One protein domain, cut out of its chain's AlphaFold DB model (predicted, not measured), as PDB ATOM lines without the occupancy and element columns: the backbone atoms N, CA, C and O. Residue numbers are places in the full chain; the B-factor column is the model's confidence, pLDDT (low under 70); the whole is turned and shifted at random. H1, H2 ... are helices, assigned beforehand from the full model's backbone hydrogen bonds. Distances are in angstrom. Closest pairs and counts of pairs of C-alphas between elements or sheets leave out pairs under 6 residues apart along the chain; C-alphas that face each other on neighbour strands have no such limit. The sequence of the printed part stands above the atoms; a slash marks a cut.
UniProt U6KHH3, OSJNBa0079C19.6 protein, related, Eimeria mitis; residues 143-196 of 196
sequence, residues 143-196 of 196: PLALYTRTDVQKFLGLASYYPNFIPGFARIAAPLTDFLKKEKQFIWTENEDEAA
ATOM      1  N   PRO A 143     165.338 143.414 129.761       68.19
ATOM      2  CA  PRO A 143     163.933 143.258 130.094       68.19
ATOM      3  C   PRO A 143     163.227 144.608 129.895       68.19
ATOM      4  O   PRO A 143     163.607 145.586 130.533       68.19
ATOM      5  N   LEU A 144     162.189 144.628 129.043       60.06
ATOM      6  CA  LEU A 144     161.318 145.779 128.689       60.06
ATOM      7  C   LEU A 144     160.742 146.541 129.905       60.06
ATOM      8  O   LEU A 144     160.221 147.641 129.825       60.06
ATOM      9  N   ALA A 145     160.875 145.931 131.068       64.75
ATOM     10  CA  ALA A 145     160.491 146.371 132.384       64.75
ATOM     11  C   ALA A 145     161.429 147.452 132.966       64.75
ATOM     12  O   ALA A 145     162.099 147.224 133.978       64.75
ATOM     13  N   LEU A 146     161.481 148.649 132.381       67.56
ATOM     14  CA  LEU A 146     162.176 149.802 132.975       67.56
ATOM     15  C   LEU A 146     161.339 150.428 134.110       67.56
ATOM     16  O   LEU A 146     161.027 151.609 134.107       67.56
ATOM     17  N   TYR A 147     160.986 149.635 135.125       69.81
ATOM     18  CA  TYR A 147     160.050 150.033 136.187       69.81
ATOM     19  C   TYR A 147     160.629 150.992 137.234       69.81
ATOM     20  O   TYR A 147     159.904 151.451 138.117       69.81
ATOM     21  N   THR A 148     161.935 151.275 137.199       79.62
ATOM     22  CA  THR A 148     162.567 152.176 138.168       79.62
ATOM     23  C   THR A 148     163.546 153.135 137.506       79.62
ATOM     24  O   THR A 148     164.234 152.792 136.545       79.62
ATOM     25  N   ARG A 149     163.711 154.327 138.098       80.50
ATOM     26  CA  ARG A 149     164.760 155.285 137.693       80.50
ATOM     27  C   ARG A 149     166.155 154.659 137.660       80.50
ATOM     28  O   ARG A 149     166.975 155.028 136.829       80.50
ATOM     29  N   THR A 150     166.429 153.725 138.568       83.00
ATOM     30  CA  THR A 150     167.716 153.024 138.624       83.00
ATOM     31  C   THR A 150     167.924 152.157 137.385       83.00
ATOM     32  O   THR A 150     169.039 152.079 136.875       83.00
ATOM     33  N   ASP A 151     166.870 151.516 136.888       82.25
ATOM     34  CA  ASP A 151     166.951 150.649 135.716       82.25
ATOM     35  C   ASP A 151     167.050 151.467 134.429       82.25
ATOM     36  O   ASP A 151     167.912 151.170 133.605       82.25
ATOM     37  N   VAL A 152     166.318 152.586 134.337       83.94
ATOM     38  CA  VAL A 152     166.495 153.591 133.272       83.94
ATOM     39  C   VAL A 152     167.930 154.127 133.254       83.94
ATOM     40  O   VAL A 152     168.554 154.212 132.201       83.94
ATOM     41  N   GLN A 153     168.505 154.436 134.422       85.44
ATOM     42  CA  GLN A 153     169.884 154.922 134.517       85.44
ATOM     43  C   GLN A 153     170.908 153.871 134.068       85.44
ATOM     44  O   GLN A 153     171.881 154.215 133.396       85.44
ATOM     45  N   LYS A 154     170.713 152.597 134.431       85.31
ATOM     46  CA  LYS A 154     171.582 151.500 133.973       85.31
ATOM     47  C   LYS A 154     171.484 151.317 132.460       85.31
ATOM     48  O   LYS A 154     172.522 151.205 131.815       85.31
ATOM     49  N   PHE A 155     170.267 151.314 131.919       84.81
ATOM     50  CA  PHE A 155     170.014 151.172 130.488       84.81
ATOM     51  C   PHE A 155     170.662 152.311 129.697       84.81
ATOM     52  O   PHE A 155     171.500 152.057 128.835       84.81
ATOM     53  N   LEU A 156     170.389 153.566 130.067       86.00
ATOM     54  CA  LEU A 156     171.014 154.731 129.434       86.00
ATOM     55  C   LEU A 156     172.538 154.719 129.575       86.00
ATOM     56  O   LEU A 156     173.244 155.088 128.639       86.00
ATOM     57  N   GLY A 157     173.070 154.263 130.710       84.94
ATOM     58  CA  GLY A 157     174.512 154.103 130.904       84.94
ATOM     59  C   GLY A 157     175.148 153.094 129.941       84.94
ATOM     60  O   GLY A 157     176.284 153.294 129.526       84.94
ATOM     61  N   LEU A 158     174.424 152.037 129.562       82.81
ATOM     62  CA  LEU A 158     174.875 151.057 128.571       82.81
ATOM     63  C   LEU A 158     174.696 151.571 127.136       82.81
ATOM     64  O   LEU A 158     175.633 151.492 126.346       82.81
ATOM     65  N   ALA A 159     173.530 152.128 126.805       83.31
ATOM     66  CA  ALA A 159     173.223 152.615 125.460       83.31
ATOM     67  C   ALA A 159     174.091 153.824 125.062       83.31
ATOM     68  O   ALA A 159     174.565 153.912 123.931       83.31
ATOM     69  N   SER A 160     174.399 154.708 126.018       85.12
ATOM     70  CA  SER A 160     175.287 155.864 125.811       85.12
ATOM     71  C   SER A 160     176.755 155.503 125.569       85.12
ATOM     72  O   SER A 160     177.558 156.400 125.313       85.12
ATOM     73  N   TYR A 161     177.117 154.217 125.623       85.06
ATOM     74  CA  TYR A 161     178.439 153.737 125.227       85.06
ATOM     75  C   TYR A 161     178.588 153.577 123.704       85.06
ATOM     76  O   TYR A 161     179.709 153.609 123.202       85.06
ATOM     77  N   TYR A 162     177.479 153.474 122.956       84.31
ATOM     78  CA  TYR A 162     177.477 153.295 121.496       84.31
ATOM     79  C   TYR A 162     176.750 154.414 120.713       84.31
ATOM     80  O   TYR A 162     176.102 154.124 119.705       84.31
ATOM     81  N   PRO A 163     176.833 155.702 121.107       78.25
ATOM     82  CA  PRO A 163     175.986 156.751 120.540       78.25
ATOM     83  C   PRO A 163     176.290 157.015 119.059       78.25
ATOM     84  O   PRO A 163     175.383 157.353 118.306       78.25
ATOM     85  N   ASN A 164     177.536 156.803 118.622       80.88
ATOM     86  CA  ASN A 164     177.952 156.982 117.227       80.88
ATOM     87  C   ASN A 164     177.300 155.965 116.271       80.88
ATOM     88  O   ASN A 164     177.245 156.207 115.069       80.88
ATOM     89  N   PHE A 165     176.780 154.854 116.802       80.19
ATOM     90  CA  PHE A 165     176.129 153.790 116.033       80.19
ATOM     91  C   PHE A 165     174.598 153.886 116.063       80.19
ATOM     92  O   PHE A 165     173.924 153.094 115.410       80.19
ATOM     93  N   ILE A 166     174.042 154.856 116.801       81.94
ATOM     94  CA  ILE A 166     172.599 155.075 116.932       81.94
ATOM     95  C   ILE A 166     172.269 156.475 116.386       81.94
ATOM     96  O   ILE A 166     172.415 157.478 117.096       81.94
ATOM     97  N   PRO A 167     171.820 156.585 115.122       83.81
ATOM     98  CA  PRO A 167     171.475 157.868 114.519       83.81
ATOM     99  C   PRO A 167     170.411 158.607 115.336       83.81
ATOM    100  O   PRO A 167     169.323 158.098 115.588       83.81
ATOM    101  N   GLY A 168     170.722 159.834 115.757       85.62
ATOM    102  CA  GLY A 168     169.794 160.636 116.554       85.62
ATOM    103  C   GLY A 168     169.601 160.149 117.994       85.62
ATOM    104  O   GLY A 168     168.598 160.519 118.602       85.62
ATOM    105  N   PHE A 169     170.551 159.388 118.561       86.62
ATOM    106  CA  PHE A 169     170.491 158.871 119.937       86.62
ATOM    107  C   PHE A 169     170.032 159.908 120.965       86.62
ATOM    108  O   PHE A 169     169.143 159.628 121.755       86.62
ATOM    109  N   ALA A 170     170.584 161.125 120.932       85.19
ATOM    110  CA  ALA A 170     170.222 162.175 121.886       85.19
ATOM    111  C   ALA A 170     168.728 162.542 121.842       85.19
ATOM    112  O   ALA A 170     168.147 162.842 122.879       85.19
ATOM    113  N   ARG A 171     168.104 162.497 120.657       86.81
ATOM    114  CA  ARG A 171     166.668 162.749 120.484       86.81
ATOM    115  C   ARG A 171     165.838 161.566 120.978       86.81
ATOM    116  O   ARG A 171     164.838 161.786 121.645       86.81
ATOM    117  N   ILE A 172     166.270 160.343 120.671       85.38
ATOM    118  CA  ILE A 172     165.583 159.101 121.064       85.38
ATOM    119  C   ILE A 172     165.639 158.913 122.584       85.38
ATOM    120  O   ILE A 172     164.630 158.646 123.214       85.38
ATOM    121  N   ALA A 173     166.801 159.138 123.196       86.19
ATOM    122  CA  ALA A 173     167.008 158.992 124.632       86.19
ATOM    123  C   ALA A 173     166.474 160.178 125.457       86.19
ATOM    124  O   ALA A 173     166.473 160.101 126.687       86.19
ATOM    125  N   ALA A 174     166.039 161.276 124.822       86.81
ATOM    126  CA  ALA A 174     165.600 162.486 125.519       86.81
ATOM    127  C   ALA A 174     164.486 162.219 126.553       86.81
ATOM    128  O   ALA A 174     164.681 162.623 127.707       86.81
ATOM    129  N   PRO A 175     163.396 161.486 126.228       84.50
ATOM    130  CA  PRO A 175     162.346 161.164 127.193       84.50
ATOM    131  C   PRO A 175     162.920 160.437 128.412       84.50
ATOM    132  O   PRO A 175     162.754 160.896 129.540       84.50
ATOM    133  N   LEU A 176     163.729 159.396 128.191       83.75
ATOM    134  CA  LEU A 176     164.360 158.604 129.251       83.75
ATOM    135  C   LEU A 176     165.325 159.429 130.119       83.75
ATOM    136  O   LEU A 176     165.358 159.276 131.341       83.75
ATOM    137  N   THR A 177     166.112 160.329 129.520       85.12
ATOM    138  CA  THR A 177     167.012 161.213 130.282       85.12
ATOM    139  C   THR A 177     166.242 162.221 131.133       85.12
ATOM    140  O   THR A 177     166.665 162.536 132.248       85.12
ATOM    141  N   ASP A 178     165.080 162.673 130.663       83.38
ATOM    142  CA  ASP A 178     164.192 163.547 131.419       83.38
ATOM    143  C   ASP A 178     163.585 162.848 132.647       83.38
ATOM    144  O   ASP A 178     163.408 163.507 133.675       83.38
ATOM    145  N   PHE A 179     163.352 161.525 132.614       77.19
ATOM    146  CA  PHE A 179     162.910 160.741 133.789       77.19
ATOM    147  C   PHE A 179     163.920 160.683 134.930       77.19
ATOM    148  O   PHE A 179     163.551 160.432 136.084       77.19
ATOM    149  N   LEU A 180     165.198 160.912 134.630       79.44
ATOM    150  CA  LEU A 180     166.262 160.918 135.630       79.44
ATOM    151  C   LEU A 180     166.357 162.252 136.388       79.44
ATOM    152  O   LEU A 180     167.065 162.331 137.397       79.44
ATOM    153  N   LYS A 181     165.638 163.297 135.956       82.38
ATOM    154  CA  LYS A 181     165.594 164.588 136.655       82.38
ATOM    155  C   LYS A 181     164.834 164.442 137.979       82.38
ATOM    156  O   LYS A 181     163.735 163.894 138.032       82.38
ATOM    157  N   LYS A 182     165.418 164.956 139.070       69.00
ATOM    158  CA  LYS A 182     164.916 164.776 140.450       69.00
ATOM    159  C   LYS A 182     163.491 165.300 140.678       69.00
ATOM    160  O   LYS A 182     162.814 164.809 141.577       69.00
ATOM    161  N   GLU A 183     163.063 166.269 139.879       70.31
ATOM    162  CA  GLU A 183     161.811 167.018 140.042       70.31
ATOM    163  C   GLU A 183     160.590 166.334 139.397       70.31
ATOM    164  O   GLU A 183     159.459 166.641 139.759       70.31
ATOM    165  N   LYS A 184     160.786 165.382 138.471       70.00
ATOM    166  CA  LYS A 184     159.692 164.734 137.722       70.00
ATOM    167  C   LYS A 184     159.178 163.486 138.431       70.00
ATOM    168  O   LYS A 184     159.983 162.632 138.774       70.00
ATOM    169  N   GLN A 185     157.868 163.310 138.598       70.06
ATOM    170  CA  GLN A 185     157.316 162.035 139.080       70.06
ATOM    171  C   GLN A 185     157.621 160.892 138.098       70.06
ATOM    172  O   GLN A 185     157.684 161.104 136.889       70.06
ATOM    173  N   PHE A 186     157.850 159.686 138.623       70.06
ATOM    174  CA  PHE A 186     158.114 158.502 137.805       70.06
ATOM    175  C   PHE A 186     156.785 157.927 137.300       70.06
ATOM    176  O   PHE A 186     156.195 157.065 137.947       70.06
ATOM    177  N   ILE A 187     156.290 158.474 136.190       73.19
ATOM    178  CA  ILE A 187     155.070 158.033 135.507       73.19
ATOM    179  C   ILE A 187     155.473 157.599 134.100       73.19
ATOM    180  O   ILE A 187     155.836 158.444 133.292       73.19
ATOM    181  N   TRP A 188     155.445 156.295 133.844       74.00
ATOM    182  CA  TRP A 188     155.779 155.716 132.543       74.00
ATOM    183  C   TRP A 188     154.615 155.922 131.560       74.00
ATOM    184  O   TRP A 188     153.477 155.595 131.904       74.00
ATOM    185  N   THR A 189     154.875 156.489 130.380       75.69
ATOM    186  CA  THR A 189     153.887 156.762 129.320       75.69
ATOM    187  C   THR A 189     154.337 156.180 127.972       75.69
ATOM    188  O   THR A 189     155.439 155.650 127.853       75.69
ATOM    189  N   GLU A 190     153.496 156.295 126.939       73.12
ATOM    190  CA  GLU A 190     153.772 155.773 125.586       73.12
ATOM    191  C   GLU A 190     155.068 156.335 124.971       73.12
ATOM    192  O   GLU A 190     155.797 155.608 124.307       73.12
ATOM    193  N   ASN A 191     155.422 157.594 125.259       73.12
ATOM    194  CA  ASN A 191     156.664 158.203 124.757       73.12
ATOM    195  C   ASN A 191     157.930 157.522 125.305       73.12
ATOM    196  O   ASN A 191     158.994 157.601 124.693       73.12
ATOM    197  N   GLU A 192     157.844 156.905 126.484       72.88
ATOM    198  CA  GLU A 192     158.959 156.188 127.098       72.88
ATOM    199  C   GLU A 192     159.034 154.744 126.631       72.88
ATOM    200  O   GLU A 192     160.141 154.237 126.478       72.88
ATOM    201  N   ASP A 193     157.882 154.121 126.365       74.06
ATOM    202  CA  ASP A 193     157.810 152.819 125.697       74.06
ATOM    203  C   ASP A 193     158.364 152.893 124.268       74.06
ATOM    204  O   ASP A 193     159.080 151.990 123.852       74.06
ATOM    205  N   GLU A 194     158.102 153.973 123.525       76.62
ATOM    206  CA  GLU A 194     158.679 154.175 122.185       76.62
ATOM    207  C   GLU A 194     160.187 154.478 122.209       76.62
ATOM    208  O   GLU A 194     160.890 154.229 121.226       76.62
ATOM    209  N   ALA A 195     160.688 155.054 123.304       73.81
ATOM    210  CA  ALA A 195     162.095 155.423 123.456       73.81
ATOM    211  C   ALA A 195     162.988 154.288 123.993       73.81
ATOM    212  O   ALA A 195     164.214 154.380 123.855       73.81
ATOM    213  N   ALA A 196     162.399 153.287 124.654       66.88
ATOM    214  CA  ALA A 196     163.080 152.145 125.273       66.88
ATOM    215  C   ALA A 196     163.347 151.011 124.272       66.88
ATOM    216  O   ALA A 196     164.472 150.457 124.335       66.88
TER     217      ALA A 196
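This is residues 143 to 196 of the 196 residues of the protein "OSJNBa0079C19.6 protein, related" of Eimeria mitis (UniProt U6KHH3). A small, compact helical domain has its longest helix, H1, packed side by side with the short helix H3, while another short helix, H4, crosses H3 steeply away from H1. The link from H1 folds the chain back to the four-residue H2 just before H3, and residues 161 to 168 of that link stick out at one end. The printed part has 54 residues with four named helices, H1, H2, H3 and H4 along the chain, and no named strand; the class is all helix. The radius of gyration of the C-alphas is 10.7 A, and the C-alphas span 30 by 21 by 17 A.

H1, residues 149 to 159, is apart from H2, residues 169 to 172. H2 and H3, residues 174 to 179, meet only through their link. H1 and H3 touch, closest at the C-alphas of Val 152 and Leu 176, 6.8 A apart, with a shallow tilt of 30 degrees, opposite ways. H3 and H4, residues 190 to 195, touch, closest at the C-alphas of Pro 175 and Glu 192, 6.0 A apart, with a steep tilt of 63 degrees, opposite ways. H2 and H4 are close but not clearly touching; their closest C-alphas, of Ile 172 and Ala 195, are 5.6 A apart. H1 and H4 are apart. In H1, H3 and H4 every O i to N i+4 pair is within hydrogen-bond range; H2 is too short for such a pair.

H1 begins at C-alpha 149 (164.760, 155.285, 137.693) and is 15.1 A long from first to last C-alpha. H2 measures 5.0 A, H3 8.9 A and H4 8.6 A, ending at C-alpha 195 (162.095, 155.423, 123.456).

The C-alphas of Phe 165 and Glu 183 are the two farthest apart, 30.9 A. The printed part has no cut and ends at the chain's last residue, 196. The link H2 to H3 is tight; H1 to H2 and H3 to H4 are short. The model's mean pLDDT over the printed part is 78.8, with residues 143 to 147, 182 and 196 under 70.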